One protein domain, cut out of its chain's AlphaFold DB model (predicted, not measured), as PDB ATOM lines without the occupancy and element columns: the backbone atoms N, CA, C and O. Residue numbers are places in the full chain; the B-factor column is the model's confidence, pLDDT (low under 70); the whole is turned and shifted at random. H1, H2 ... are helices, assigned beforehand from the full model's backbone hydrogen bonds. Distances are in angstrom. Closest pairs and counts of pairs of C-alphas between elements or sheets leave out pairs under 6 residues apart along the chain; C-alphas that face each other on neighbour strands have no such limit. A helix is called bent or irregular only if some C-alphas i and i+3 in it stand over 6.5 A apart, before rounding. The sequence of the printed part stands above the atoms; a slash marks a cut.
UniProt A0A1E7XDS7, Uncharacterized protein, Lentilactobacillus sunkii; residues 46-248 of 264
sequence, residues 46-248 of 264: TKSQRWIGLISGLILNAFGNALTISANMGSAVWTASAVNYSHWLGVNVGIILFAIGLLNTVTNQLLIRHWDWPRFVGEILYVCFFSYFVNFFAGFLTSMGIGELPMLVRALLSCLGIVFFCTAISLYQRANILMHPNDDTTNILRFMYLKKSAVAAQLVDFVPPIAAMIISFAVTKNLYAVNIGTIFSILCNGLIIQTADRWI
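AT A GLANCE: This is residues 46 to 248 of the 264 residues of an uncharacterized protein of Lentilactobacillus sunkii (UniProt A0A1E7XDS7). Look first for the longest helix, H4, which makes a V with H1, while H5 lies side by side with H1 and runs the opposite way. The free end of H4 reaches H3 and H6; from these, H2 and H7 lead round to the bent H9, which packs on H5, and H8 packs on H2. The printed part has 203 residues with nine named helices, H1 to H9 in chain order, and no named strand: all helix. It is compact, radius of gyration of the C-alphas 16.2 A, spanning 44 by 35 by 28 A.

HOW THE PARTS SIT: Start at H4, residues 117 to 143: its residues 130 to 142 alone touch H1, residues 47 to 71, closest at the C-alphas of Ala 138 and Ala 66, 4.5 A, at a steep tilt of 45 degrees. H1 touches H5, residues 151 to 175, at a shallow tilt of 20 degrees, closest at the C-alphas of Gly 64 and Gly 161, 4.0 A. H4 forms a hairpin with H3, residues 93 to 112, at 32 degrees, only just shallow. H3 touches H6, residues 181 to 193, and H2, residues 77 to 89, which touches H8, residues 207 to 220. H9, residues 228 to 247, assigned as one helix by its hydrogen bonds, is bent: C-alphas 235 and 238 are 7.7 A apart. Its arm H9a, residues 228 to 235, touches H5; H9b, residues 238 to 247, touches H7, residues 198 to 205. Every O i to N i+4 pair is within hydrogen-bond range except in H4 (22 of 23), H8 (9 of 10) and H9b (5 of 6).

IN THESE COORDINATES: Find C-alpha 47 at (-21.765, 20.872, 32.555), where H1 begins its 35.7 A; H4 measures 39.7 A and H5 36.1 A. H9b ends at C-alpha 247, (-15.571, 1.843, 25.657).

THE WHOLE: The C-alphas farthest apart, Thr 46 and Lys 221, are 51.3 A apart. The printed part has no cut, no link is long, and no printed residue is under 70 in pLDDT.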
ATOM      1  N   THR A  46     -17.461  19.088  31.097       87.00
ATOM      2  CA  THR A  46     -18.247  20.320  31.100       87.00
ATOM      3  C   THR A  46     -19.673  20.025  31.569       87.00
ATOM      4  O   THR A  46     -20.191  18.919  31.390       87.00
ATOM      5  N   LYS A  47     -20.355  21.024  32.150       87.12
ATOM      6  CA  LYS A  47     -21.765  20.872  32.555       87.12
ATOM      7  C   LYS A  47     -22.630  20.355  31.399       87.12
ATOM      8  O   LYS A  47     -23.466  19.487  31.618       87.12
ATOM      9  N   SER A  48     -22.373  20.831  30.178       90.38
ATOM     10  CA  SER A  48     -23.049  20.367  28.961       90.38
ATOM     11  C   SER A  48     -22.841  18.866  28.715       90.38
ATOM     12  O   SER A  48     -23.816  18.129  28.593       90.38
ATOM     13  N   GLN A  49     -21.596  18.373  28.760       91.81
ATOM     14  CA  GLN A  49     -21.303  16.940  28.600       91.81
ATOM     15  C   GLN A  49     -22.026  16.078  29.640       91.81
ATOM     16  O   GLN A  49     -22.537  15.011  29.312       91.81
ATOM     17  N   ARG A  50     -22.103  16.549  30.889       91.88
ATOM     18  CA  ARG A  50     -22.795  15.836  31.968       91.88
ATOM     19  C   ARG A  50     -24.308  15.795  31.747       91.88
ATOM     20  O   ARG A  50     -24.907  14.742  31.931       91.88
ATOM     21  N   TRP A  51     -24.922  16.894  31.308       93.12
ATOM     22  CA  TRP A  51     -26.347  16.910  30.959       93.12
ATOM     23  C   TRP A  51     -26.663  15.999  29.774       93.12
ATOM     24  O   TRP A  51     -27.633  15.249  29.832       93.12
ATOM     25  N   ILE A  52     -25.817  15.993  28.742       94.00
ATOM     26  CA  ILE A  52     -25.963  15.074  27.607       94.00
ATOM     27  C   ILE A  52     -25.842  13.620  28.084       94.00
ATOM     28  O   ILE A  52     -26.667  12.788  27.712       94.00
ATOM     29  N   GLY A  53     -24.864  13.311  28.944       93.25
ATOM     30  CA  GLY A  53     -24.712  11.991  29.569       93.25
ATOM     31  C   GLY A  53     -25.934  11.563  30.389       93.25
ATOM     32  O   GLY A  53     -26.377  10.424  30.276       93.25
ATOM     33  N   LEU A  54     -26.529  12.483  31.155       92.62
ATOM     34  CA  LEU A  54     -27.769  12.232  31.891       92.62
ATOM     35  C   LEU A  54     -28.949  11.956  30.953       92.62
ATOM     36  O   LEU A  54     -29.635  10.961  31.136       92.62
ATOM     37  N   ILE A  55     -29.197  12.823  29.969       93.75
ATOM     38  CA  ILE A  55     -30.373  12.724  29.090       93.75
ATOM     39  C   ILE A  55     -30.278  11.475  28.207       93.75
ATOM     40  O   ILE A  55     -31.231  10.700  28.134       93.75
ATOM     41  N   SER A  56     -29.119  11.243  27.582       94.06
ATOM     42  CA  SER A  56     -28.873  10.028  26.792       94.06
ATOM     43  C   SER A  56     -28.983   8.768  27.647       94.06
ATOM     44  O   SER A  56     -29.640   7.814  27.235       94.06
ATOM     45  N   GLY A  57     -28.412   8.784  28.855       94.38
ATOM     46  CA  GLY A  57     -28.550   7.706  29.825       94.38
ATOM     47  C   GLY A  57     -30.012   7.468  30.200       94.38
ATOM     48  O   GLY A  57     -30.485   6.348  30.117       94.38
ATOM     49  N   LEU A  58     -30.778   8.498  30.540       93.69
ATOM     50  CA  LEU A  58     -32.185   8.347  30.915       93.69
ATOM     51  C   LEU A  58     -33.005   7.705  29.788       93.69
ATOM     52  O   LEU A  58     -33.709   6.724  30.030       93.69
ATOM     53  N   ILE A  59     -32.880   8.215  28.561       94.69
ATOM     54  CA  ILE A  59     -33.618   7.706  27.396       94.69
ATOM     55  C   ILE A  59     -33.216   6.259  27.092       94.69
ATOM     56  O   ILE A  59     -34.083   5.401  26.934       94.69
ATOM     57  N   LEU A  60     -31.912   5.967  27.054       96.25
ATOM     58  CA  LEU A  60     -31.405   4.627  26.761       96.25
ATOM     59  C   LEU A  60     -31.754   3.627  27.873       96.25
ATOM     60  O   LEU A  60     -32.065   2.474  27.583       96.25
ATOM     61  N   ASN A  61     -31.753   4.069  29.134       95.00
ATOM     62  CA  ASN A  61     -32.178   3.268  30.281       95.00
ATOM     63  C   ASN A  61     -33.664   2.912  30.159       95.00
ATOM     64  O   ASN A  61     -34.043   1.751  30.312       95.00
ATOM     65  N   ALA A  62     -34.502   3.899  29.834       93.50
ATOM     66  CA  ALA A  62     -35.934   3.694  29.685       93.50
ATOM     67  C   ALA A  62     -36.251   2.762  28.509       93.50
ATOM     68  O   ALA A  62     -37.031   1.825  28.665       93.50
ATOM     69  N   PHE A  63     -35.588   2.964  27.367       96.00
ATOM     70  CA  PHE A  63     -35.710   2.096  26.199       96.00
ATOM     71  C   PHE A  63     -35.243   0.663  26.487       96.00
ATOM     72  O   PHE A  63     -35.953  -0.288  26.170       96.00
ATOM     73  N   GLY A  64     -34.082   0.494  27.128       95.81
ATOM     74  CA  GLY A  64     -33.553  -0.821  27.489       95.81
ATOM     75  C   GLY A  64     -34.494  -1.586  28.420       95.81
ATOM     76  O   GLY A  64     -34.813  -2.743  28.150       95.81
ATOM     77  N   ASN A  65     -35.015  -0.930  29.462       92.88
ATOM     78  CA  ASN A  65     -36.014  -1.530  30.350       92.88
ATOM     79  C   ASN A  65     -37.310  -1.877  29.608       92.88
ATOM     80  O   ASN A  65     -37.781  -3.009  29.716       92.88
ATOM     81  N   ALA A  66     -37.850  -0.956  28.809       93.31
ATOM     82  CA  ALA A  66     -39.036  -1.205  27.996       93.31
ATOM     83  C   ALA A  66     -38.860  -2.408  27.057       93.31
ATOM     84  O   ALA A  66     -39.755  -3.241  26.960       93.31
ATOM     85  N   LEU A  67     -37.683  -2.561  26.439       95.31
ATOM     86  CA  LEU A  67     -37.374  -3.703  25.582       95.31
ATOM     87  C   LEU A  67     -37.382  -5.026  26.351       95.31
ATOM     88  O   LEU A  67     -37.929  -6.007  25.853       95.31
ATOM     89  N   THR A  68     -36.850  -5.060  27.578       93.75
ATOM     90  CA  THR A  68     -36.938  -6.269  28.419       93.75
ATOM     91  C   THR A  68     -38.378  -6.622  28.787       93.75
ATOM     92  O   THR A  68     -38.743  -7.798  28.746       93.75
ATOM     93  N   ILE A  69     -39.204  -5.612  29.089       89.62
ATOM     94  CA  ILE A  69     -40.618  -5.777  29.450       89.62
ATOM     95  C   ILE A  69     -41.409  -6.300  28.249       89.62
ATOM     96  O   ILE A  69     -42.051  -7.341  28.355       89.62
ATOM     97  N   SER A  70     -41.319  -5.632  27.096       92.25
ATOM     98  CA  SER A  70     -42.045  -6.020  25.881       92.25
ATOM     99  C   SER A  70     -41.585  -7.370  25.330       92.25
ATOM    100  O   SER A  70     -42.398  -8.123  24.803       92.25
ATOM    101  N   ALA A  71     -40.304  -7.723  25.482       93.62
ATOM    102  CA  ALA A  71     -39.809  -9.047  25.117       93.62
ATOM    103  C   ALA A  71     -40.283 -10.146  26.082       93.62
ATOM    104  O   ALA A  71     -40.327 -11.308  25.689       93.62
ATOM    105  N   ASN A  72     -40.642  -9.819  27.327       91.50
ATOM    106  CA  ASN A  72     -41.195 -10.749  28.317       91.50
ATOM    107  C   ASN A  72     -40.415 -12.082  28.412       91.50
ATOM    108  O   ASN A  72     -40.983 -13.169  28.323       91.50
ATOM    109  N   MET A  73     -39.085 -11.996  28.513       94.00
ATOM    110  CA  MET A  73     -38.170 -13.143  28.663       94.00
ATOM    111  C   MET A  73     -37.313 -12.983  29.920       94.00
ATOM    112  O   MET A  73     -36.134 -13.332  29.954       94.00
ATOM    113  N   GLY A  74     -37.941 -12.478  30.982       88.44
ATOM    114  CA  GLY A  74     -37.286 -12.082  32.224       88.44
ATOM    115  C   GLY A  74     -37.072 -10.574  32.284       88.44
ATOM    116  O   GLY A  74     -37.096  -9.880  31.267       88.44
ATOM    117  N   SER A  75     -36.889 -10.073  33.498       82.81
ATOM    118  CA  SER A  75     -36.721  -8.647  33.790       82.81
ATOM    119  C   SER A  75     -35.459  -8.386  34.614       82.81
ATOM    120  O   SER A  75     -34.828  -9.325  35.113       82.81
ATOM    121  N   ALA A  76     -35.088  -7.110  34.759       89.88
ATOM    122  CA  ALA A  76     -34.053  -6.694  35.701       89.88
ATOM    123  C   ALA A  76     -34.368  -7.202  37.121       89.88
ATOM    124  O   ALA A  76     -35.530  -7.303  37.508       89.88
ATOM    125  N   VAL A  77     -33.334  -7.504  37.911       93.44
ATOM    126  CA  VAL A  77     -33.463  -8.219  39.200       93.44
ATOM    127  C   VAL A  77     -34.417  -7.519  40.176       93.44
ATOM    128  O   VAL A  77     -35.258  -8.167  40.800       93.44
ATOM    129  N   TRP A  78     -34.346  -6.189  40.263       92.88
ATOM    130  CA  TRP A  78     -35.264  -5.389  41.077       92.88
ATOM    131  C   TRP A  78     -36.714  -5.473  40.579       92.88
ATOM    132  O   TRP A  78     -37.623  -5.680  41.382       92.88
ATOM    133  N   THR A  79     -36.937  -5.400  39.267       90.19
ATOM    134  CA  THR A  79     -38.270  -5.555  38.664       90.19
ATOM    135  C   THR A  79     -38.835  -6.950  38.906       90.19
ATOM    136  O   THR A  79     -39.984  -7.075  39.322       90.19
ATOM    137  N   ALA A  80     -38.019  -7.994  38.748       92.81
ATOM    138  CA  ALA A  80     -38.420  -9.367  39.037       92.81
ATOM    139  C   ALA A  80     -38.854  -9.515  40.505       92.81
ATOM    140  O   ALA A  80     -39.901 -10.098  40.787       92.81
ATOM    141  N   SER A  81     -38.114  -8.914  41.443       95.19
ATOM    142  CA  SER A  81     -38.495  -8.917  42.860       95.19
ATOM    143  C   SER A  81     -39.831  -8.215  43.122       95.19
ATOM    144  O   SER A  81     -40.673  -8.756  43.841       95.19
ATOM    145  N   ALA A  82     -40.072  -7.074  42.468       93.06
ATOM    146  CA  ALA A  82     -41.313  -6.324  42.610       93.06
ATOM    147  C   ALA A  82     -42.525  -7.090  42.062       93.06
ATOM    148  O   ALA A  82     -43.581  -7.094  42.692       93.06
ATOM    149  N   VAL A  83     -42.370  -7.780  40.926       92.62
ATOM    150  CA  VAL A  83     -43.427  -8.622  40.346       92.62
ATOM    151  C   VAL A  83     -43.779  -9.780  41.283       92.62
ATOM    152  O   VAL A  83     -44.956 -10.036  41.521       92.62
ATOM    153  N   ASN A  84     -42.787 -10.447  41.878       95.62
ATOM    154  CA  ASN A  84     -43.050 -11.541  42.819       95.62
ATOM    155  C   ASN A  84     -43.805 -11.058  44.069       95.62
ATOM    156  O   ASN A  84     -44.812 -11.656  44.445       95.62
ATOM    157  N   TYR A  85     -43.397  -9.928  44.653       95.31
ATOM    158  CA  TYR A  85     -44.113  -9.334  45.788       95.31
ATOM    159  C   TYR A  85     -45.506  -8.832  45.422       95.31
ATOM    160  O   TYR A  85     -46.424  -8.945  46.227       95.31
ATOM    161  N   SER A  86     -45.685  -8.307  44.211       94.25
ATOM    162  CA  SER A  86     -46.994  -7.912  43.695       94.25
ATOM    163  C   SER A  86     -47.956  -9.102  43.650       94.25
ATOM    164  O   SER A  86     -49.069  -8.995  44.163       94.25
ATOM    165  N   HIS A  87     -47.510 -10.255  43.140       93.00
ATOM    166  CA  HIS A  87     -48.303 -11.488  43.139       93.00
ATOM    167  C   HIS A  87     -48.560 -12.040  44.543       93.00
ATOM    168  O   HIS A  87     -49.640 -12.565  44.796       93.00
ATOM    169  N   TRP A  88     -47.595 -11.926  45.459       95.31
ATOM    170  CA  TRP A  88     -47.771 -12.381  46.835       95.31
ATOM    171  C   TRP A  88     -48.758 -11.508  47.625       95.31
ATOM    172  O   TRP A  88     -49.637 -12.034  48.303       95.31
ATOM    173  N   LEU A  89     -48.630 -10.183  47.537       94.94
ATOM    174  CA  LEU A  89     -49.416  -9.230  48.330       94.94
ATOM    175  C   LEU A  89     -50.729  -8.806  47.658       94.94
ATOM    176  O   LEU A  89     -51.546  -8.146  48.296       94.94
ATOM    177  N   GLY A  90     -50.929  -9.124  46.375       92.75
ATOM    178  CA  GLY A  90     -52.080  -8.652  45.598       92.75
ATOM    179  C   GLY A  90     -52.061  -7.141  45.329       92.75
ATOM    180  O   GLY A  90     -53.102  -6.538  45.085       92.75
ATOM    181  N   VAL A  91     -50.884  -6.512  45.396       92.62
ATOM    182  CA  VAL A  91     -50.688  -5.063  45.220       92.62
ATOM    183  C   VAL A  91     -50.121  -4.788  43.830       92.62
ATOM    184  O   VAL A  91     -49.363  -5.590  43.302       92.62
ATOM    185  N   ASN A  92     -50.439  -3.640  43.229       89.75
ATOM    186  CA  ASN A  92     -49.903  -3.247  41.924       89.75
ATOM    187  C   ASN A  92     -48.354  -3.187  41.912       89.75
ATOM    188  O   ASN A  92     -47.747  -2.594  42.804       89.75
ATOM    189  N   VAL A  93     -47.718  -3.743  40.869       85.31
ATOM    190  CA  VAL A  93     -46.245  -3.768  40.698       85.31
ATOM    191  C   VAL A  93     -45.620  -2.374  40.811       85.31
ATOM    192  O   VAL A  93     -44.566  -2.223  41.422       85.31
ATOM    193  N   GLY A  94     -46.274  -1.345  40.267       83.00
ATOM    194  CA  GLY A  94     -45.805   0.039  40.319       83.00
ATOM    195  C   GLY A  94     -45.717   0.590  41.742       83.00
ATOM    196  O   GLY A  94     -44.760   1.291  42.061       83.00
ATOM    197  N   ILE A  95     -46.646   0.213  42.628       86.69
ATOM    198  CA  ILE A  95     -46.601   0.594  44.049       86.69
ATOM    199  C   ILE A  95     -45.400  -0.071  44.733       86.69
ATOM    200  O   ILE A  95     -44.685   0.582  45.490       86.69
ATOM    201  N   ILE A  96     -45.139  -1.349  44.435       91.56
ATOM    202  CA  ILE A  96     -43.983  -2.072  44.982       91.56
ATOM    203  C   ILE A  96     -42.668  -1.462  44.480       91.56
ATOM    204  O   ILE A  96     -41.762  -1.231  45.275       91.56
ATOM    205  N   LEU A  97     -42.567  -1.147  43.186       89.50
ATOM    206  CA  LEU A  97     -41.399  -0.477  42.606       89.50
ATOM    207  C   LEU A  97     -41.168   0.908  43.214       89.50
ATOM    208  O   LEU A  97     -40.031   1.247  43.533       89.50
ATOM    209  N   PHE A  98     -42.231   1.686  43.421       87.62
ATOM    210  CA  PHE A  98     -42.145   2.980  44.092       87.62
ATOM    211  C   PHE A  98     -41.654   2.833  45.538       87.62
ATOM    212  O   PHE A  98     -40.747   3.552  45.953       87.62
ATOM    213  N   ALA A  99     -42.180   1.860  46.286       91.44
ATOM    214  CA  ALA A  99     -41.736   1.570  47.648       91.44
ATOM    215  C   ALA A  99     -40.262   1.128  47.702       91.44
ATOM    216  O   ALA A  99     -39.520   1.593  48.564       91.44
ATOM    217  N   ILE A 100     -39.819   0.284  46.764       92.50
ATOM    218  CA  ILE A 100     -38.406  -0.099  46.609       92.50
ATOM    219  C   ILE A 100     -37.546   1.130  46.303       92.50
ATOM    220  O   ILE A 100     -36.493   1.300  46.911       92.50
ATOM    221  N   GLY A 101     -37.998   2.000  45.396       91.44
ATOM    222  CA  GLY A 101     -37.311   3.244  45.057       91.44
ATOM    223  C   GLY A 101     -37.126   4.142  46.279       91.44
ATOM    224  O   GLY A 101     -36.005   4.543  46.570       91.44
ATOM    225  N   LEU A 102     -38.194   4.372  47.052       92.00
ATOM    226  CA  LEU A 102     -38.129   5.123  48.309       92.00
ATOM    227  C   LEU A 102     -37.186   4.473  49.330       92.00
ATOM    228  O   LEU A 102     -36.389   5.167  49.961       92.00
ATOM    229  N   LEU A 103     -37.251   3.148  49.486       94.00
ATOM    230  CA  LEU A 103     -36.372   2.407  50.389       94.00
ATOM    231  C   LEU A 103     -34.903   2.558  49.985       94.00
ATOM    232  O   LEU A 103     -34.050   2.760  50.852       94.00
ATOM    233  N   ASN A 104     -34.601   2.508  48.689       94.56
ATOM    234  CA  ASN A 104     -33.246   2.699  48.186       94.56
ATOM    235  C   ASN A 104     -32.781   4.150  48.318       94.56
ATOM    236  O   ASN A 104     -31.662   4.362  48.770       94.56
ATOM    237  N   THR A 105     -33.642   5.142  48.087       93.25
ATOM    238  CA  THR A 105     -33.323   6.552  48.364       93.25
ATOM    239  C   THR A 105     -32.934   6.758  49.831       93.25
ATOM    240  O   THR A 105     -31.922   7.394  50.126       93.25
ATOM    241  N   VAL A 106     -33.671   6.166  50.777       94.44
ATOM    242  CA  VAL A 106     -33.306   6.207  52.206       94.44
ATOM    243  C   VAL A 106     -32.002   5.447  52.468       94.44
ATOM    244  O   VAL A 106     -31.133   5.936  53.192       94.44
ATOM    245  N   THR A 107     -31.830   4.275  51.856       94.81
ATOM    246  CA  THR A 107     -30.602   3.471  51.967       94.81
ATOM    247  C   THR A 107     -29.383   4.256  51.489       94.81
ATOM    248  O   THR A 107     -28.340   4.212  52.139       94.81
ATOM    249  N   ASN A 108     -29.516   5.050  50.430       94.69
ATOM    250  CA  ASN A 108     -28.444   5.882  49.897       94.69
ATOM    251  C   ASN A 108     -28.006   6.953  50.896       94.69
ATOM    252  O   ASN A 108     -26.805   7.113  51.114       94.69
ATOM    253  N   GLN A 109     -28.939   7.596  51.605       93.62
ATOM    254  CA  GLN A 109     -28.602   8.527  52.694       93.62
ATOM    255  C   GLN A 109     -27.810   7.833  53.814       93.62
ATOM    256  O   GLN A 109     -26.811   8.359  54.312       93.62
ATOM    257  N   LEU A 110     -28.206   6.610  54.182       94.12
ATOM    258  CA  LEU A 110     -27.512   5.822  55.205       94.12
ATOM    259  C   LEU A 110     -26.110   5.382  54.756       94.12
ATOM    260  O   LEU A 110     -25.165   5.448  55.544       94.12
ATOM    261  N   LEU A 111     -25.957   4.951  53.501       91.69
ATOM    262  CA  LEU A 111     -24.672   4.536  52.932       91.69
ATOM    263  C   LEU A 111     -23.699   5.715  52.791       91.69
ATOM    264  O   LEU A 111     -22.500   5.553  53.009       91.69
ATOM    265  N   ILE A 112     -24.197   6.911  52.480       91.38
ATOM    266  CA  ILE A 112     -23.381   8.129  52.385       91.38
ATOM    267  C   ILE A 112     -22.960   8.647  53.774       91.38
ATOM    268  O   ILE A 112     -21.929   9.308  53.896       91.38
ATOM    269  N   ARG A 113     -23.685   8.268  54.840       90.56
ATOM    270  CA  ARG A 113     -23.446   8.640  56.255       90.56
ATOM    271  C   ARG A 113     -23.693  10.110  56.596       90.56
ATOM    272  O   ARG A 113     -23.370  10.538  57.701       90.56
ATOM    273  N   HIS A 114     -24.273  10.872  55.684       87.19
ATOM    274  CA  HIS A 114     -24.793  12.207  55.941       87.19
ATOM    275  C   HIS A 114     -26.031  12.428  55.081       87.19
ATOM    276  O   HIS A 114     -26.264  11.704  54.113       87.19
ATOM    277  N   TRP A 115     -26.819  13.441  55.432       88.06
ATOM    278  CA  TRP A 115     -28.022  13.757  54.682       88.06
ATOM    279  C   TRP A 115     -27.703  14.670  53.491       88.06
ATOM    280  O   TRP A 115     -27.175  15.768  53.662       88.06
ATOM    281  N   ASP A 116     -28.011  14.210  52.283       90.00
ATOM    282  CA  ASP A 116     -27.895  14.915  51.005       90.00
ATOM    283  C   ASP A 116     -29.309  15.117  50.432       90.00
ATOM    284  O   ASP A 116     -29.826  14.301  49.662       90.00
ATOM    285  N   TRP A 117     -29.956  16.215  50.849       90.94
ATOM    286  CA  TRP A 117     -31.306  16.589  50.402       90.94
ATOM    287  C   TRP A 117     -31.417  16.733  48.872       90.94
ATOM    288  O   TRP A 117     -32.382  16.206  48.312       90.94
ATOM    289  N   PRO A 118     -30.474  17.399  48.168       89.75
ATOM    290  CA  PRO A 118     -30.507  17.465  46.708       89.75
ATOM    291  C   PRO A 118     -30.515  16.092  46.030       89.75
ATOM    292  O   PRO A 118     -31.280  15.892  45.086       89.75
ATOM    293  N   ARG A 119     -29.701  15.142  46.509       90.56
ATOM    294  CA  ARG A 119     -29.703  13.761  46.006       90.56
ATOM    295  C   ARG A 119     -31.029  13.068  46.300       90.56
ATOM    296  O   ARG A 119     -31.637  12.551  45.372       90.56
ATOM    297  N   PHE A 120     -31.504  13.135  47.544       92.19
ATOM    298  CA  PHE A 120     -32.760  12.514  47.975       92.19
ATOM    299  C   PHE A 120     -33.947  12.949  47.100       92.19
ATOM    300  O   PHE A 120     -34.674  12.124  46.553       92.19
ATOM    301  N   VAL A 121     -34.122  14.262  46.921       92.44
ATOM    302  CA  VAL A 121     -35.203  14.811  46.090       92.44
ATOM    303  C   VAL A 121     -34.980  14.473  44.613       92.44
ATOM    304  O   VAL A 121     -35.931  14.131  43.912       92.44
ATOM    305  N   GLY A 122     -33.733  14.526  44.138       92.00
ATOM    306  CA  GLY A 122     -33.381  14.196  42.759       92.00
ATOM    307  C   GLY A 122     -33.711  12.753  42.376       92.00
ATOM    308  O   GLY A 122     -34.248  12.520  41.297       92.00
ATOM    309  N   GLU A 123     -33.447  11.791  43.256       93.56
ATOM    310  CA  GLU A 123     -33.775  10.377  43.048       93.56
ATOM    311  C   GLU A 123     -35.286  10.138  42.964       93.56
ATOM    312  O   GLU A 123     -35.749   9.440  42.060       93.56
ATOM    313  N   ILE A 124     -36.071  10.763  43.849       90.69
ATOM    314  CA  ILE A 124     -37.539  10.675  43.813       90.69
ATOM    315  C   ILE A 124     -38.073  11.257  42.503       90.69
ATOM    316  O   ILE A 124     -38.881  10.624  41.822       90.69
ATOM    317  N   LEU A 125     -37.589  12.442  42.113       89.88
ATOM    318  CA  LEU A 125     -37.954  13.049  40.836       89.88
ATOM    319  C   LEU A 125     -37.571  12.138  39.664       89.88
ATOM    320  O   LEU A 125     -38.385  11.961  38.759       89.88
ATOM    321  N   TYR A 126     -36.389  11.509  39.693       90.19
ATOM    322  CA  TYR A 126     -35.976  10.572  38.648       90.19
ATOM    323  C   TYR A 126     -37.004   9.459  38.464       90.19
ATOM    324  O   TYR A 126     -37.440   9.235  37.342       90.19
ATOM    325  N   VAL A 127     -37.411   8.787  39.547       86.50
ATOM    326  CA  VAL A 127     -38.364   7.664  39.490       86.50
ATOM    327  C   VAL A 127     -39.696   8.100  38.876       86.50
ATOM    328  O   VAL A 127     -40.235   7.394  38.014       86.50
ATOM    329  N   CYS A 128     -40.198   9.278  39.257       81.44
ATOM    330  CA  CYS A 128     -41.442   9.831  38.724       81.44
ATOM    331  C   CYS A 128     -41.381  10.047  37.203       81.44
ATOM    332  O   CYS A 128     -42.290   9.627  36.487       81.44
ATOM    333  N   PHE A 129     -40.307  10.653  36.688       84.38
ATOM    334  CA  PHE A 129     -40.168  10.910  35.248       84.38
ATOM    335  C   PHE A 129     -39.798   9.653  34.457       84.38
ATOM    336  O   PHE A 129     -40.354   9.399  33.390       84.38
ATOM    337  N   PHE A 130     -38.878   8.847  34.981       86.62
ATOM    338  CA  PHE A 130     -38.366   7.643  34.334       86.62
ATOM    339  C   PHE A 130     -39.483   6.651  33.994       86.62
ATOM    340  O   PHE A 130     -39.513   6.112  32.887       86.62
ATOM    341  N   SER A 131     -40.445   6.477  34.903       83.75
ATOM    342  CA  SER A 131     -41.579   5.568  34.713       83.75
ATOM    343  C   SER A 131     -42.431   5.930  33.489       83.75
ATOM    344  O   SER A 131     -42.883   5.043  32.767       83.75
ATOM    345  N   TYR A 132     -42.606   7.226  33.199       87.62
ATOM    346  CA  TYR A 132     -43.345   7.677  32.017       87.62
ATOM    347  C   TYR A 132     -42.631   7.298  30.713       87.62
ATOM    348  O   TYR A 132     -43.264   6.781  29.794       87.62
ATOM    349  N   PHE A 133     -41.306   7.481  30.644       90.00
ATOM    350  CA  PHE A 133     -40.518   7.090  29.470       90.00
ATOM    351  C   PHE A 133     -40.534   5.578  29.241       90.00
ATOM    352  O   PHE A 133     -40.693   5.138  28.104       90.00
ATOM    353  N   VAL A 134     -40.403   4.780  30.307       90.38
ATOM    354  CA  VAL A 134     -40.498   3.316  30.205       90.38
ATOM    355  C   VAL A 134     -41.864   2.911  29.659       90.38
ATOM    356  O   VAL A 134     -41.921   2.134  28.711       90.38
ATOM    357  N   ASN A 135     -42.954   3.475  30.189       89.50
ATOM    358  CA  ASN A 135     -44.309   3.183  29.714       89.50
ATOM    359  C   ASN A 135     -44.512   3.581  28.247       89.50
ATOM    360  O   ASN A 135     -45.079   2.805  27.479       89.50
ATOM    361  N   PHE A 136     -44.017   4.753  27.843       92.94
ATOM    362  CA  PHE A 136     -44.069   5.207  26.454       92.94
ATOM    363  C   PHE A 136     -43.359   4.225  25.509       92.94
ATOM    364  O   PHE A 136     -43.961   3.747  24.547       92.94
ATOM    365  N   PHE A 137     -42.104   3.867  25.803       95.19
ATOM    366  CA  PHE A 137     -41.350   2.926  24.973       95.19
ATOM    367  C   PHE A 137     -41.932   1.512  25.011       95.19
ATOM    368  O   PHE A 137     -41.951   0.847  23.980       95.19
ATOM    369  N   ALA A 138     -42.432   1.050  26.159       92.06
ATOM    370  CA  ALA A 138     -43.042  -0.271  26.277       92.06
ATOM    371  C   ALA A 138     -44.335  -0.348  25.456       92.06
ATOM    372  O   ALA A 138     -44.542  -1.326  24.745       92.06
ATOM    373  N   GLY A 139     -45.170   0.696  25.487       91.81
ATOM    374  CA  GLY A 139     -46.354   0.803  24.633       91.81
ATOM    375  C   GLY A 139     -45.995   0.780  23.148       91.81
ATOM    376  O   GLY A 139     -46.573   0.006  22.386       91.81
ATOM    377  N   PHE A 140     -44.978   1.550  22.755       95.75
ATOM    378  CA  PHE A 140     -44.465   1.561  21.386       95.75
ATOM    379  C   PHE A 140     -43.957   0.177  20.945       95.75
ATOM    380  O   PHE A 140     -44.410  -0.352  19.932       95.75
ATOM    381  N   LEU A 141     -43.085  -0.466  21.724       95.75
ATOM    382  CA  LEU A 141     -42.528  -1.786  21.401       95.75
ATOM    383  C   LEU A 141     -43.590  -2.894  21.412       95.75
ATOM    384  O   LEU A 141     -43.543  -3.808  20.590       95.75
ATOM    385  N   THR A 142     -44.578  -2.809  22.299       93.38
ATOM    386  CA  THR A 142     -45.727  -3.721  22.287       93.38
ATOM    387  C   THR A 142     -46.569  -3.526  21.026       93.38
ATOM    388  O   THR A 142     -46.941  -4.514  20.405       93.38
ATOM    389  N   SER A 143     -46.795  -2.282  20.580       94.94
ATOM    390  CA  SER A 143     -47.504  -2.001  19.320       94.94
ATOM    391  C   SER A 143     -46.763  -2.510  18.076       94.94
ATOM    392  O   SER A 143     -47.387  -2.813  17.066       94.94
ATOM    393  N   MET A 144     -45.437  -2.671  18.167       95.56
ATOM    394  CA  MET A 144     -44.613  -3.308  17.135       95.56
ATOM    395  C   MET A 144     -44.665  -4.846  17.173       95.56
ATOM    396  O   MET A 144     -43.987  -5.493  16.378       95.56
ATOM    397  N   GLY A 145     -45.409  -5.449  18.107       94.94
ATOM    398  CA  GLY A 145     -45.551  -6.903  18.215       94.94
ATOM    399  C   GLY A 145     -44.330  -7.617  18.804       94.94
ATOM    400  O   GLY A 145     -44.176  -8.820  18.611       94.94
ATOM    401  N   ILE A 146     -43.451  -6.926  19.548       94.62
ATOM    402  CA  ILE A 146     -42.231  -7.543  20.113       94.62
ATOM    403  C   ILE A 146     -42.550  -8.773  20.985       94.62
ATOM    404  O   ILE A 146     -41.804  -9.753  20.966       94.62
ATOM    405  N   GLY A 147     -43.669  -8.750  21.714       92.62
ATOM    406  CA  GLY A 147     -44.110  -9.871  22.551       92.62
ATOM    407  C   GLY A 147     -44.574 -11.107  21.767       92.62
ATOM    408  O   GLY A 147     -44.577 -12.209  22.316       92.62
ATOM    409  N   GLU A 148     -44.916 -10.941  20.489       93.75
ATOM    410  CA  GLU A 148     -45.421 -11.995  19.598       93.75
ATOM    411  C   GLU A 148     -44.301 -12.676  18.797       93.75
ATOM    412  O   GLU A 148     -44.517 -13.706  18.159       93.75
ATOM    413  N   LEU A 149     -43.081 -12.134  18.856       96.06
ATOM    414  CA  LEU A 149     -41.920 -12.708  18.183       96.06
ATOM    415  C   LEU A 149     -41.560 -14.100  18.741       96.06
ATOM    416  O   LEU A 149     -41.865 -14.418  19.896       96.06
ATOM    417  N   PRO A 150     -40.837 -14.933  17.967       96.88
ATOM    418  CA  PRO A 150     -40.364 -16.226  18.445       96.88
ATOM    419  C   PRO A 150     -39.546 -16.100  19.733       96.88
ATOM    420  O   PRO A 150     -38.769 -15.158  19.909       96.88
ATOM    421  N   MET A 151     -39.668 -17.100  20.607       95.44
ATOM    422  CA  MET A 151     -39.042 -17.109  21.935       95.44
ATOM    423  C   MET A 151     -37.539 -16.782  21.896       95.44
ATOM    424  O   MET A 151     -37.058 -16.001  22.715       95.44
ATOM    425  N   LEU A 152     -36.803 -17.325  20.920       95.50
ATOM    426  CA  LEU A 152     -35.370 -17.057  20.759       95.50
ATOM    427  C   LEU A 152     -35.085 -15.579  20.456       95.50
ATOM    428  O   LEU A 152     -34.175 -14.995  21.039       95.50
ATOM    429  N   VAL A 153     -35.879 -14.954  19.586       96.25
ATOM    430  CA  VAL A 153     -35.722 -13.535  19.237       96.25
ATOM    431  C   VAL A 153     -36.016 -12.667  20.455       96.25
ATOM    432  O   VAL A 153     -35.229 -11.787  20.791       96.25
ATOM    433  N   ARG A 154     -37.090 -12.971  21.190       96.00
ATOM    434  CA  ARG A 154     -37.430 -12.284  22.444       96.00
ATOM    435  C   ARG A 154     -36.329 -12.420  23.498       96.00
ATOM    436  O   ARG A 154     -36.016 -11.447  24.177       96.00
ATOM    437  N   ALA A 155     -35.707 -13.592  23.622       95.44
ATOM    438  CA  ALA A 155     -34.583 -13.799  24.532       95.44
ATOM    439  C   ALA A 155     -33.393 -12.896  24.177       95.44
ATOM    440  O   ALA A 155     -32.861 -12.208  25.045       95.44
ATOM    441  N   LEU A 156     -33.017 -12.848  22.894       96.38
ATOM    442  CA  LEU A 156     -31.935 -11.987  22.410       96.38
ATOM    443  C   LEU A 156     -32.253 -10.502  22.615       96.38
ATOM    444  O   LEU A 156     -31.393  -9.754  23.076       96.38
ATOM    445  N   LEU A 157     -33.490 -10.084  22.337       96.38
ATOM    446  CA  LEU A 157     -33.949  -8.714  22.568       96.38
ATOM    447  C   LEU A 157     -33.950  -8.348  24.056       96.38
ATOM    448  O   LEU A 157     -33.563  -7.237  24.402       96.38
ATOM    449  N   SER A 158     -34.316  -9.273  24.945       95.38
ATOM    450  CA  SER A 158     -34.235  -9.062  26.395       95.38
ATOM    451  C   SER A 158     -32.782  -8.873  26.850       95.38
ATOM    452  O   SER A 158     -32.470  -7.895  27.531       95.38
ATOM    453  N   CYS A 159     -31.852  -9.718  26.394       96.19
ATOM    454  CA  CYS A 159     -30.421  -9.536  26.664       96.19
ATOM    455  C   CYS A 159     -29.889  -8.210  26.096       96.19
ATOM    456  O   CYS A 159     -29.120  -7.515  26.760       96.19
ATOM    457  N   LEU A 160     -30.326  -7.818  24.897       97.06
ATOM    458  CA  LEU A 160     -29.963  -6.541  24.288       97.06
ATOM    459  C   LEU A 160     -30.511  -5.347  25.086       97.06
ATOM    460  O   LEU A 160     -29.791  -4.374  25.305       97.06
ATOM    461  N   GLY A 161     -31.746  -5.438  25.582       96.81
ATOM    462  CA  GLY A 161     -32.334  -4.444  26.481       96.81
ATOM    463  C   GLY A 161     -31.492  -4.247  27.742       96.81
ATOM    464  O   GLY A 161     -31.245  -3.109  28.145       96.81
ATOM    465  N   ILE A 162     -30.957  -5.339  28.296       96.12
ATOM    466  CA  ILE A 162     -30.023  -5.306  29.430       96.12
ATOM    467  C   ILE A 162     -28.718  -4.605  29.075       96.12
ATOM    468  O   ILE A 162     -28.247  -3.763  29.840       96.12
ATOM    469  N   VAL A 163     -28.153  -4.886  27.901       97.62
ATOM    470  CA  VAL A 163     -26.953  -4.188  27.420       97.62
ATOM    471  C   VAL A 163     -27.201  -2.683  27.304       97.62
ATOM    472  O   VAL A 163     -26.368  -1.891  27.758       97.62
ATOM    473  N   PHE A 164     -28.349  -2.272  26.757       97.56
ATOM    474  CA  PHE A 164     -28.708  -0.860  26.633       97.56
ATOM    475  C   PHE A 164     -28.859  -0.180  27.986       97.56
ATOM    476  O   PHE A 164     -28.201   0.838  28.215       97.56
ATOM    477  N   PHE A 165     -29.641  -0.742  28.911       95.19
ATOM    478  CA  PHE A 165     -29.813  -0.080  30.199       95.19
ATOM    479  C   PHE A 165     -28.527  -0.105  31.041       95.19
ATOM    480  O   PHE A 165     -28.236   0.868  31.726       95.19
ATOM    481  N   CYS A 166     -27.684  -1.139  30.952       97.06
ATOM    482  CA  CYS A 166     -26.379  -1.157  31.630       97.06
ATOM    483  C   CYS A 166     -25.418  -0.103  31.072       97.06
ATOM    484  O   CYS A 166     -24.693   0.559  31.816       97.06
ATOM    485  N   THR A 167     -25.430   0.087  29.754       97.75
ATOM    486  CA  THR A 167     -24.676   1.167  29.107       97.75
ATOM    487  C   THR A 167     -25.178   2.529  29.578       97.75
ATOM    488  O   THR A 167     -24.388   3.424  29.872       97.75
ATOM    489  N   ALA A 168     -26.492   2.672  29.721       96.69
ATOM    490  CA  ALA A 168     -27.109   3.875  30.237       96.69
ATOM    491  C   ALA A 168     -26.750   4.170  31.701       96.69
ATOM    492  O   ALA A 168     -26.425   5.317  32.015       96.69
ATOM    493  N   ILE A 169     -26.738   3.140  32.562       95.69
ATOM    494  CA  ILE A 169     -26.269   3.227  33.953       95.69
ATOM    495  C   ILE A 169     -24.866   3.842  33.983       95.69
ATOM    496  O   ILE A 169     -24.649   4.840  34.664       95.69
ATOM    497  N   SER A 170     -23.935   3.333  33.169       96.50
ATOM    498  CA  SER A 170     -22.578   3.892  33.060       96.50
ATOM    499  C   SER A 170     -22.563   5.383  32.684       96.50
ATOM    500  O   SER A 170     -21.758   6.150  33.222       96.50
ATOM    501  N   LEU A 171     -23.430   5.826  31.769       95.06
ATOM    502  CA  LEU A 171     -23.457   7.215  31.301       95.06
ATOM    503  C   LEU A 171     -23.907   8.186  32.395       95.06
ATOM    504  O   LEU A 171     -23.166   9.117  32.731       95.06
ATOM    505  N   TYR A 172     -25.086   7.979  32.988       92.31
ATOM    506  CA  TYR A 172     -25.563   8.915  34.005       92.31
ATOM    507  C   TYR A 172     -24.818   8.744  35.342       92.31
ATOM    508  O   TYR A 172     -24.703   9.725  36.078       92.31
ATOM    509  N   GLN A 173     -24.239   7.567  35.644       93.75
ATOM    510  CA  GLN A 173     -23.336   7.390  36.795       93.75
ATOM    511  C   GLN A 173     -22.091   8.254  36.674       93.75
ATOM    512  O   GLN A 173     -21.671   8.889  37.643       93.75
ATOM    513  N   ARG A 174     -21.532   8.359  35.467       93.00
ATOM    514  CA  ARG A 174     -20.398   9.244  35.211       93.00
ATOM    515  C   ARG A 174     -20.796  10.718  35.195       93.00
ATOM    516  O   ARG A 174     -20.059  11.550  35.730       93.00
ATOM    517  N   ALA A 175     -21.978  11.042  34.668       91.38
ATOM    518  CA  ALA A 175     -22.530  12.394  34.722       91.38
ATOM    519  C   ALA A 175     -22.796  12.879  36.158       91.38
ATOM    520  O   ALA A 175     -22.561  14.056  36.453       91.38
ATOM    521  N   ASN A 176     -23.270  11.992  37.041       89.75
ATOM    522  CA  ASN A 176     -23.563  12.235  38.458       89.75
ATOM    523  C   ASN A 176     -24.300  13.568  38.706       89.75
ATOM    524  O   ASN A 176     -23.844  14.430  39.465       89.75
ATOM    525  N   ILE A 177     -25.380  13.798  37.958       88.31
ATOM    526  CA  ILE A 177     -26.286  14.938  38.170       88.31
ATOM    527  C   ILE A 177     -27.498  14.463  38.969       88.31
ATOM    528  O   ILE A 177     -27.795  15.031  40.015       88.31
ATOM    529  N   LEU A 178     -28.173  13.434  38.459       89.31
ATOM    530  CA  LEU A 178     -29.407  12.873  38.991       89.31
ATOM    531  C   LEU A 178     -29.511  11.424  38.489       89.31
ATOM    532  O   LEU A 178     -29.026  11.125  37.397       89.31
ATOM    533  N   MET A 179     -30.021  10.511  39.312       90.06
ATOM    534  CA  MET A 179     -29.859   9.068  39.100       90.06
ATOM    535  C   MET A 179     -31.079   8.314  39.626       90.06
ATOM    536  O   MET A 179     -31.760   8.796  40.529       90.06
ATOM    537  N   HIS A 180     -31.323   7.117  39.097       92.31
ATOM    538  CA  HIS A 180     -32.281   6.203  39.708       92.31
ATOM    539  C   HIS A 180     -31.761   5.750  41.087       92.31
ATOM    540  O   HIS A 180     -30.578   5.413  41.168       92.31
ATOM    541  N   PRO A 181     -32.604   5.661  42.136       93.62
ATOM    542  CA  PRO A 181     -32.164   5.297  43.484       93.62
ATOM    543  C   PRO A 181     -31.331   4.011  43.524       93.62
ATOM    544  O   PRO A 181     -30.225   4.013  44.046       93.62
ATOM    545  N   ASN A 182     -31.812   2.930  42.899       94.12
ATOM    546  CA  ASN A 182     -31.105   1.638  42.876       94.12
ATOM    547  C   ASN A 182     -29.730   1.751  42.190       94.12
ATOM    548  O   ASN A 182     -28.739   1.156  42.611       94.12
ATOM    549  N   ASP A 183     -29.657   2.550  41.127       94.38
ATOM    550  CA  ASP A 183     -28.424   2.713  40.371       94.38
ATOM    551  C   ASP A 183     -27.443   3.638  41.104       94.38
ATOM    552  O   ASP A 183     -26.230   3.438  41.001       94.38
ATOM    553  N   ASP A 184     -27.931   4.588  41.907       94.50
ATOM    554  CA  ASP A 184     -27.100   5.343  42.845       94.50
ATOM    555  C   ASP A 184     -26.630   4.474  44.020       94.50
ATOM    556  O   ASP A 184     -25.463   4.574  44.391       94.50
ATOM    557  N   THR A 185     -27.439   3.525  44.515       95.19
ATOM    558  CA  THR A 185     -26.996   2.525  45.506       95.19
ATOM    559  C   THR A 185     -25.752   1.807  45.001       95.19
ATOM    560  O   THR A 185     -24.720   1.759  45.678       95.19
ATOM    561  N   THR A 186     -25.795   1.308  43.762       95.06
ATOM    562  CA  THR A 186     -24.645   0.614  43.165       95.06
ATOM    563  C   THR A 186     -23.461   1.559  42.963       95.06
ATOM    564  O   THR A 186     -22.315   1.150  43.142       95.06
ATOM    565  N   ASN A 187     -23.704   2.836  42.659       94.62
ATOM    566  CA  ASN A 187     -22.661   3.844  42.517       94.62
ATOM    567  C   ASN A 187     -21.971   4.140  43.865       94.62
ATOM    568  O   ASN A 187     -20.743   4.126  43.961       94.62
ATOM    569  N   ILE A 188     -22.737   4.316  44.941       92.06
ATOM    570  CA  ILE A 188     -22.222   4.511  46.301       92.06
ATOM    571  C   ILE A 188     -21.428   3.280  46.748       92.06
ATOM    572  O   ILE A 188     -20.268   3.404  47.150       92.06
ATOM    573  N   LEU A 189     -22.001   2.079  46.615       93.25
ATOM    574  CA  LEU A 189     -21.333   0.817  46.947       93.25
ATOM    575  C   LEU A 189     -20.008   0.675  46.193       93.25
ATOM    576  O   LEU A 189     -18.968   0.373  46.788       93.25
ATOM    577  N   ARG A 190     -20.023   0.949  44.888       93.12
ATOM    578  CA  ARG A 190     -18.855   0.864  44.012       93.12
ATOM    579  C   ARG A 190     -17.702   1.726  44.512       93.12
ATOM    580  O   ARG A 190     -16.576   1.232  44.581       93.12
ATOM    581  N   PHE A 191     -17.953   2.988  44.847       91.19
ATOM    582  CA  PHE A 191     -16.882   3.944  45.129       91.19
ATOM    583  C   PHE A 191     -16.535   4.085  46.614       91.19
ATOM    584  O   PHE A 191     -15.361   4.289  46.918       91.19
ATOM    585  N   MET A 192     -17.488   3.907  47.531       90.12
ATOM    586  CA  MET A 192     -17.242   4.020  48.976       90.12
ATOM    587  C   MET A 192     -16.873   2.688  49.641       90.12
ATOM    588  O   MET A 192     -16.166   2.693  50.647       90.12
ATOM    589  N   TYR A 193     -17.311   1.547  49.094       90.50
ATOM    590  CA  TYR A 193     -17.206   0.252  49.782       90.50
ATOM    591  C   TYR A 193     -16.426  -0.817  49.003       90.50
ATOM    592  O   TYR A 193     -15.775  -1.666  49.611       90.50
ATOM    593  N   LEU A 194     -16.454  -0.787  47.666       91.44
ATOM    594  CA  LEU A 194     -16.046  -1.925  46.827       91.44
ATOM    595  C   LEU A 194     -14.928  -1.599  45.829       91.44
ATOM    596  O   LEU A 194     -14.856  -2.172  44.740       91.44
ATOM    597  N   LYS A 195     -14.016  -0.696  46.212       89.31
ATOM    598  CA  LYS A 195     -12.758  -0.411  45.491       89.31
ATOM    599  C   LYS A 195     -12.956  -0.137  43.988       89.31
ATOM    600  O   LYS A 195     -12.173  -0.591  43.160       89.31
ATOM    601  N   LYS A 196     -14.002   0.616  43.631       89.00
ATOM    602  CA  LYS A 196     -14.363   1.024  42.258       89.00
ATOM    603  C   LYS A 196     -14.840  -0.116  41.337       89.00
ATOM    604  O   LYS A 196     -15.000   0.107  40.132       89.00
ATOM    605  N   SER A 197     -15.128  -1.307  41.868       92.94
ATOM    606  CA  SER A 197     -15.644  -2.446  41.093       92.94
ATOM    607  C   SER A 197     -17.157  -2.356  40.873       92.94
ATOM    608  O   SER A 197     -17.935  -2.515  41.813       92.94
ATOM    609  N   ALA A 198     -17.585  -2.138  39.623       92.31
ATOM    610  CA  ALA A 198     -19.010  -2.152  39.266       92.31
ATOM    611  C   ALA A 198     -19.618  -3.560  39.381       92.31
ATOM    612  O   ALA A 198     -20.769  -3.698  39.780       92.31
ATOM    613  N   VAL A 199     -18.827  -4.603  39.097       93.94
ATOM    614  CA  VAL A 199     -19.241  -6.009  39.240       93.94
ATOM    615  C   VAL A 199     -19.607  -6.320  40.684       93.94
ATOM    616  O   VAL A 199     -20.711  -6.780  40.953       93.94
ATOM    617  N   ALA A 200     -18.707  -6.016  41.623       93.19
ATOM    618  CA  ALA A 200     -18.965  -6.276  43.034       93.19
ATOM    619  C   ALA A 200     -20.162  -5.461  43.544       93.19
ATOM    620  O   ALA A 200     -20.975  -5.985  44.297       93.19
ATOM    621  N   ALA A 201     -20.287  -4.201  43.116       94.56
ATOM    622  CA  ALA A 201     -21.389  -3.340  43.532       94.56
ATOM    623  C   ALA A 201     -22.752  -3.851  43.072       94.56
ATOM    624  O   ALA A 201     -23.665  -3.913  43.886       94.56
ATOM    625  N   GLN A 202     -22.873  -4.271  41.811       95.81
ATOM    626  CA  GLN A 202     -24.114  -4.838  41.277       95.81
ATOM    627  C   GLN A 202     -24.476  -6.157  41.967       95.81
ATOM    628  O   GLN A 202     -25.618  -6.347  42.359       95.81
ATOM    629  N   LEU A 203     -23.504  -7.047  42.200       94.56
ATOM    630  CA  LEU A 203     -23.773  -8.311  42.894       94.56
ATOM    631  C   LEU A 203     -24.240  -8.101  44.339       94.56
ATOM    632  O   LEU A 203     -25.151  -8.792  44.783       94.56
ATOM    633  N   VAL A 204     -23.642  -7.151  45.066       95.25
ATOM    634  CA  VAL A 204     -24.081  -6.800  46.427       95.25
ATOM    635  C   VAL A 204     -25.473  -6.164  46.403       95.25
ATOM    636  O   VAL A 204     -26.311  -6.526  47.224       95.25
ATOM    637  N   ASP A 205     -25.739  -5.274  45.447       95.06
ATOM    638  CA  ASP A 205     -27.046  -4.631  45.268       95.06
ATOM    639  C   ASP A 205     -28.155  -5.615  44.861       95.06
ATOM    640  O   ASP A 205     -29.321  -5.409  45.178       95.06
ATOM    641  N   PHE A 206     -27.808  -6.738  44.228       95.56
ATOM    642  CA  PHE A 206     -28.765  -7.797  43.907       95.56
ATOM    643  C   PHE A 206     -29.109  -8.711  45.082       95.56
ATOM    644  O   PHE A 206     -30.091  -9.448  44.997       95.56
ATOM    645  N   VAL A 207     -28.373  -8.662  46.197       95.81
ATOM    646  CA  VAL A 207     -28.684  -9.501  47.365       95.81
ATOM    647  C   VAL A 207     -30.083  -9.199  47.929       95.81
ATOM    648  O   VAL A 207     -30.852 -10.153  48.068       95.81
ATOM    649  N   PRO A 208     -30.475  -7.936  48.210       94.94
ATOM    650  CA  PRO A 208     -31.827  -7.625  48.674       94.94
ATOM    651  C   PRO A 208     -32.962  -8.108  47.750       94.94
ATOM    652  O   PRO A 208     -33.843  -8.812  48.251       94.94
ATOM    653  N   PRO A 209     -32.980  -7.819  46.430       96.00
ATOM    654  CA  PRO A 209     -34.072  -8.270  45.568       96.00
ATOM    655  C   PRO A 209     -34.088  -9.792  45.371       96.00
ATOM    656  O   PRO A 209     -35.166 -10.376  45.276       96.00
ATOM    657  N   ILE A 210     -32.931 -10.467  45.361       96.12
ATOM    658  CA  ILE A 210     -32.884 -11.938  45.313       96.12
ATOM    659  C   ILE A 210     -33.444 -12.538  46.606       96.12
ATOM    660  O   ILE A 210     -34.261 -13.456  46.546       96.12
ATOM    661  N   ALA A 211     -33.064 -12.005  47.770       96.44
ATOM    662  CA  ALA A 211     -33.608 -12.444  49.053       96.44
ATOM    663  C   ALA A 211     -35.129 -12.246  49.112       96.44
ATOM    664  O   ALA A 211     -35.849 -13.155  49.522       96.44
ATOM    665  N   ALA A 212     -35.621 -11.105  48.626       94.81
ATOM    666  CA  ALA A 212     -37.045 -10.846  48.477       94.81
ATOM    667  C   ALA A 212     -37.709 -11.932  47.604       94.81
ATOM    668  O   ALA A 212     -38.644 -12.600  48.049       94.81
ATOM    669  N   MET A 213     -37.198 -12.200  46.399       95.75
ATOM    670  CA  MET A 213     -37.754 -13.252  45.536       95.75
ATOM    671  C   MET A 213     -37.797 -14.626  46.221       95.75
ATOM    672  O   MET A 213     -38.801 -15.321  46.100       95.75
ATOM    673  N   ILE A 214     -36.761 -14.996  46.980       96.69
ATOM    674  CA  ILE A 214     -36.722 -16.257  47.741       96.69
ATOM    675  C   ILE A 214     -37.821 -16.294  48.812       96.69
ATOM    676  O   ILE A 214     -38.510 -17.305  48.940       96.69
ATOM    677  N   ILE A 215     -38.013 -15.202  49.561       96.56
ATOM    678  CA  ILE A 215     -39.061 -15.095  50.589       96.56
ATOM    679  C   ILE A 215     -40.446 -15.233  49.952       96.56
ATOM    680  O   ILE A 215     -41.254 -16.040  50.408       96.56
ATOM    681  N   SER A 216     -40.702 -14.499  48.867       95.56
ATOM    682  CA  SER A 216     -41.966 -14.588  48.132       95.56
ATOM    683  C   SER A 216     -42.201 -16.008  47.615       95.56
ATOM    684  O   SER A 216     -43.275 -16.563  47.825       95.56
ATOM    685  N   PHE A 217     -41.192 -16.626  46.997       96.00
ATOM    686  CA  PHE A 217     -41.275 -17.986  46.467       96.00
ATOM    687  C   PHE A 217     -41.557 -19.028  47.557       96.00
ATOM    688  O   PHE A 217     -42.314 -19.973  47.330       96.00
ATOM    689  N   ALA A 218     -40.996 -18.860  48.758       96.19
ATOM    690  CA  ALA A 218     -41.245 -19.767  49.874       96.19
ATOM    691  C   ALA A 218     -42.739 -19.855  50.233       96.19
ATOM    692  O   ALA A 218     -43.190 -20.933  50.632       96.19
ATOM    693  N   VAL A 219     -43.493 -18.768  50.028       95.00
ATOM    694  CA  VAL A 219     -44.936 -18.681  50.289       95.00
ATOM    695  C   VAL A 219     -45.760 -19.028  49.047       95.00
ATOM    696  O   VAL A 219     -46.626 -19.895  49.112       95.00
ATOM    697  N   THR A 220     -45.486 -18.392  47.905       94.44
ATOM    698  CA  THR A 220     -46.316 -18.504  46.693       94.44
ATOM    699  C   THR A 220     -46.046 -19.763  45.877       94.44
ATOM    700  O   THR A 220     -46.871 -20.121  45.039       94.44
ATOM    701  N   LYS A 221     -44.882 -20.407  46.066       94.44
ATOM    702  CA  LYS A 221     -44.360 -21.530  45.259       94.44
ATOM    703  C   LYS A 221     -44.242 -21.240  43.759       94.44
ATOM    704  O   LYS A 221     -44.038 -22.157  42.970       94.44
ATOM    705  N   ASN A 222     -44.334 -19.974  43.369       91.88
ATOM    706  CA  ASN A 222     -44.267 -19.518  41.989       91.88
ATOM    707  C   ASN A 222     -43.233 -18.403  41.877       91.88
ATOM    708  O   ASN A 222     -43.157 -17.541  42.754       91.88
ATOM    709  N   LEU A 223     -42.450 -18.431  40.800       92.38
ATOM    710  CA  LEU A 223     -41.449 -17.414  40.507       92.38
ATOM    711  C   LEU A 223     -41.815 -16.715  39.199       92.38
ATOM    712  O   LEU A 223     -41.805 -17.322  38.130       92.38
ATOM    713  N   TYR A 224     -42.156 -15.436  39.295       90.81
ATOM    714  CA  TYR A 224     -42.631 -14.632  38.172       90.81
ATOM    715  C   TYR A 224     -41.528 -13.724  37.628       90.81
ATOM    716  O   TYR A 224     -40.645 -13.301  38.369       90.81
ATOM    717  N   ALA A 225     -41.590 -13.404  36.331       87.94
ATOM    718  CA  ALA A 225     -40.666 -12.488  35.650       87.94
ATOM    719  C   ALA A 225     -39.163 -12.832  35.781       87.94
ATOM    720  O   ALA A 225     -38.313 -11.962  35.562       87.94
ATOM    721  N   VAL A 226     -38.845 -14.098  36.079       93.19
ATOM    722  CA  VAL A 226     -37.489 -14.660  36.112       93.19
ATOM    723  C   VAL A 226     -37.329 -15.634  34.951       93.19
ATOM    724  O   VAL A 226     -38.013 -16.651  34.882       93.19
ATOM    725  N   ASN A 227     -36.432 -15.311  34.024       94.12
ATOM    726  CA  ASN A 227     -36.101 -16.145  32.866       94.12
ATOM    727  C   ASN A 227     -34.694 -15.747  32.357       94.12
ATOM    728  O   ASN A 227     -33.921 -15.141  33.106       94.12
ATOM    729  N   ILE A 228     -34.341 -16.069  31.112       93.88
ATOM    730  CA  ILE A 228     -33.003 -15.876  30.537       93.88
ATOM    731  C   ILE A 228     -32.482 -14.442  30.667       93.88
ATOM    732  O   ILE A 228     -31.315 -14.262  31.008       93.88
ATOM    733  N   GLY A 229     -33.338 -13.429  30.504       93.56
ATOM    734  CA  GLY A 229     -32.974 -12.029  30.713       93.56
ATOM    735  C   GLY A 229     -32.558 -11.755  32.158       93.56
ATOM    736  O   GLY A 229     -31.526 -11.145  32.408       93.56
ATOM    737  N   THR A 230     -33.285 -12.277  33.144       94.19
ATOM    738  CA  THR A 230     -32.932 -12.088  34.561       94.19
ATOM    739  C   THR A 230     -31.617 -12.775  34.911       94.19
ATOM    740  O   THR A 230     -30.781 -12.185  35.592       94.19
ATOM    741  N   ILE A 231     -31.395 -13.989  34.402       95.50
ATOM    742  CA  ILE A 231     -30.127 -14.711  34.585       95.50
ATOM    743  C   ILE A 231     -28.981 -13.914  33.954       95.50
ATOM    744  O   ILE A 231     -27.959 -13.679  34.598       95.50
ATOM    745  N   PHE A 232     -29.170 -13.435  32.724       95.38
ATOM    746  CA  PHE A 232     -28.202 -12.583  32.044       95.38
ATOM    747  C   PHE A 232     -27.928 -11.293  32.829       95.38
ATOM    748  O   PHE A 232     -26.774 -10.904  32.970       95.38
ATOM    749  N   SER A 233     -28.953 -10.668  33.412       94.12
ATOM    750  CA  SER A 233     -28.801  -9.462  34.231       94.12
ATOM    751  C   SER A 233     -27.957  -9.719  35.482       94.12
ATOM    752  O   SER A 233     -27.006  -8.978  35.733       94.12
ATOM    753  N   ILE A 234     -28.229 -10.802  36.219       93.69
ATOM    754  CA  ILE A 234     -27.462 -11.177  37.420       93.69
ATOM    755  C   ILE A 234     -25.979 -11.382  37.083       93.69
ATOM    756  O   ILE A 234     -25.107 -10.928  37.823       93.69
ATOM    757  N   LEU A 235     -25.690 -12.051  35.965       93.81
ATOM    758  CA  LEU A 235     -24.324 -12.416  35.588       93.81
ATOM    759  C   LEU A 235     -23.554 -11.263  34.928       93.81
ATOM    760  O   LEU A 235     -22.355 -11.105  35.166       93.81
ATOM    761  N   CYS A 236     -24.222 -10.464  34.095       95.94
ATOM    762  CA  CYS A 236     -23.553  -9.569  33.154       95.94
ATOM    763  C   CYS A 236     -23.692  -8.081  33.480       95.94
ATOM    764  O   CYS A 236     -22.864  -7.319  32.984       95.94
ATOM    765  N   ASN A 237     -24.652  -7.636  34.307       96.31
ATOM    766  CA  ASN A 237     -24.895  -6.199  34.528       96.31
ATOM    767  C   ASN A 237     -23.613  -5.436  34.879       96.31
ATOM    768  O   ASN A 237     -23.204  -4.509  34.181       96.31
ATOM    769  N   GLY A 238     -22.937  -5.859  35.949       93.75
ATOM    770  CA  GLY A 238     -21.738  -5.173  36.415       93.75
ATOM    771  C   GLY A 238     -20.560  -5.259  35.444       93.75
ATOM    772  O   GLY A 238     -19.768  -4.319  35.374       93.75
ATOM    773  N   LEU A 239     -20.460  -6.338  34.658       94.75
ATOM    774  CA  LEU A 239     -19.444  -6.476  33.608       94.75
ATOM    775  C   LEU A 239     -19.718  -5.509  32.455       94.75
ATOM    776  O   LEU A 239     -18.799  -4.825  31.999       94.75
ATOM    777  N   ILE A 240     -20.975  -5.411  32.016       97.12
ATOM    778  CA  ILE A 240     -21.391  -4.500  30.948       97.12
ATOM    779  C   ILE A 240     -21.182  -3.053  31.393       97.12
ATOM    780  O   ILE A 240     -20.560  -2.301  30.654       97.12
ATOM    781  N   ILE A 241     -21.592  -2.673  32.610       96.62
ATOM    782  CA  ILE A 241     -21.378  -1.318  33.150       96.62
ATOM    783  C   ILE A 241     -19.882  -0.974  33.175       96.62
ATOM    784  O   ILE A 241     -19.467   0.060  32.653       96.62
ATOM    785  N   GLN A 242     -19.040  -1.863  33.715       93.69
ATOM    786  CA  GLN A 242     -17.594  -1.625  33.788       93.69
ATOM    787  C   GLN A 242     -16.919  -1.571  32.408       93.69
ATOM    788  O   GLN A 242     -15.860  -0.953  32.246       93.69
ATOM    789  N   THR A 243     -17.487  -2.260  31.422       95.00
ATOM    790  CA  THR A 243     -17.025  -2.219  30.033       95.00
ATOM    791  C   THR A 243     -17.492  -0.926  29.367       95.00
ATOM    792  O   THR A 243     -16.680  -0.212  28.784       95.00
ATOM    793  N   ALA A 244     -18.755  -0.541  29.538       95.50
ATOM    794  CA  ALA A 244     -19.309   0.706  29.025       95.50
ATOM    795  C   ALA A 244     -18.553   1.936  29.549       95.50
ATOM    796  O   ALA A 244     -18.292   2.855  28.777       95.50
ATOM    797  N   ASP A 245     -18.077   1.914  30.798       93.25
ATOM    798  CA  ASP A 245     -17.223   2.976  31.350       93.25
ATOM    799  C   ASP A 245     -15.937   3.221  30.550       93.25
ATOM    800  O   ASP A 245     -15.401   4.330  30.552       93.25
ATOM    801  N   ARG A 246     -15.410   2.172  29.911       91.12
ATOM    802  CA  ARG A 246     -14.139   2.200  29.181       91.12
ATOM    803  C   ARG A 246     -14.324   2.443  27.692       91.12
ATOM    804  O   ARG A 246     -13.497   3.124  27.100       91.12
ATOM    805  N   TRP A 247     -15.381   1.887  27.107       93.81
ATOM    806  CA  TRP A 247     -15.571   1.843  25.657       93.81
ATOM    807  C   TRP A 247     -16.618   2.837  25.156       93.81
ATOM    808  O   TRP A 247     -16.479   3.377  24.062       93.81
ATOM    809  N   ILE A 248     -17.648   3.127  25.955       93.19
ATOM    810  CA  ILE A 248     -18.727   4.032  25.565       93.19
ATOM    811  C   ILE A 248     -18.432   5.410  26.145       93.19
ATOM    812  O   ILE A 248     -18.429   5.610  27.357       93.19
TER     813      ILE A 248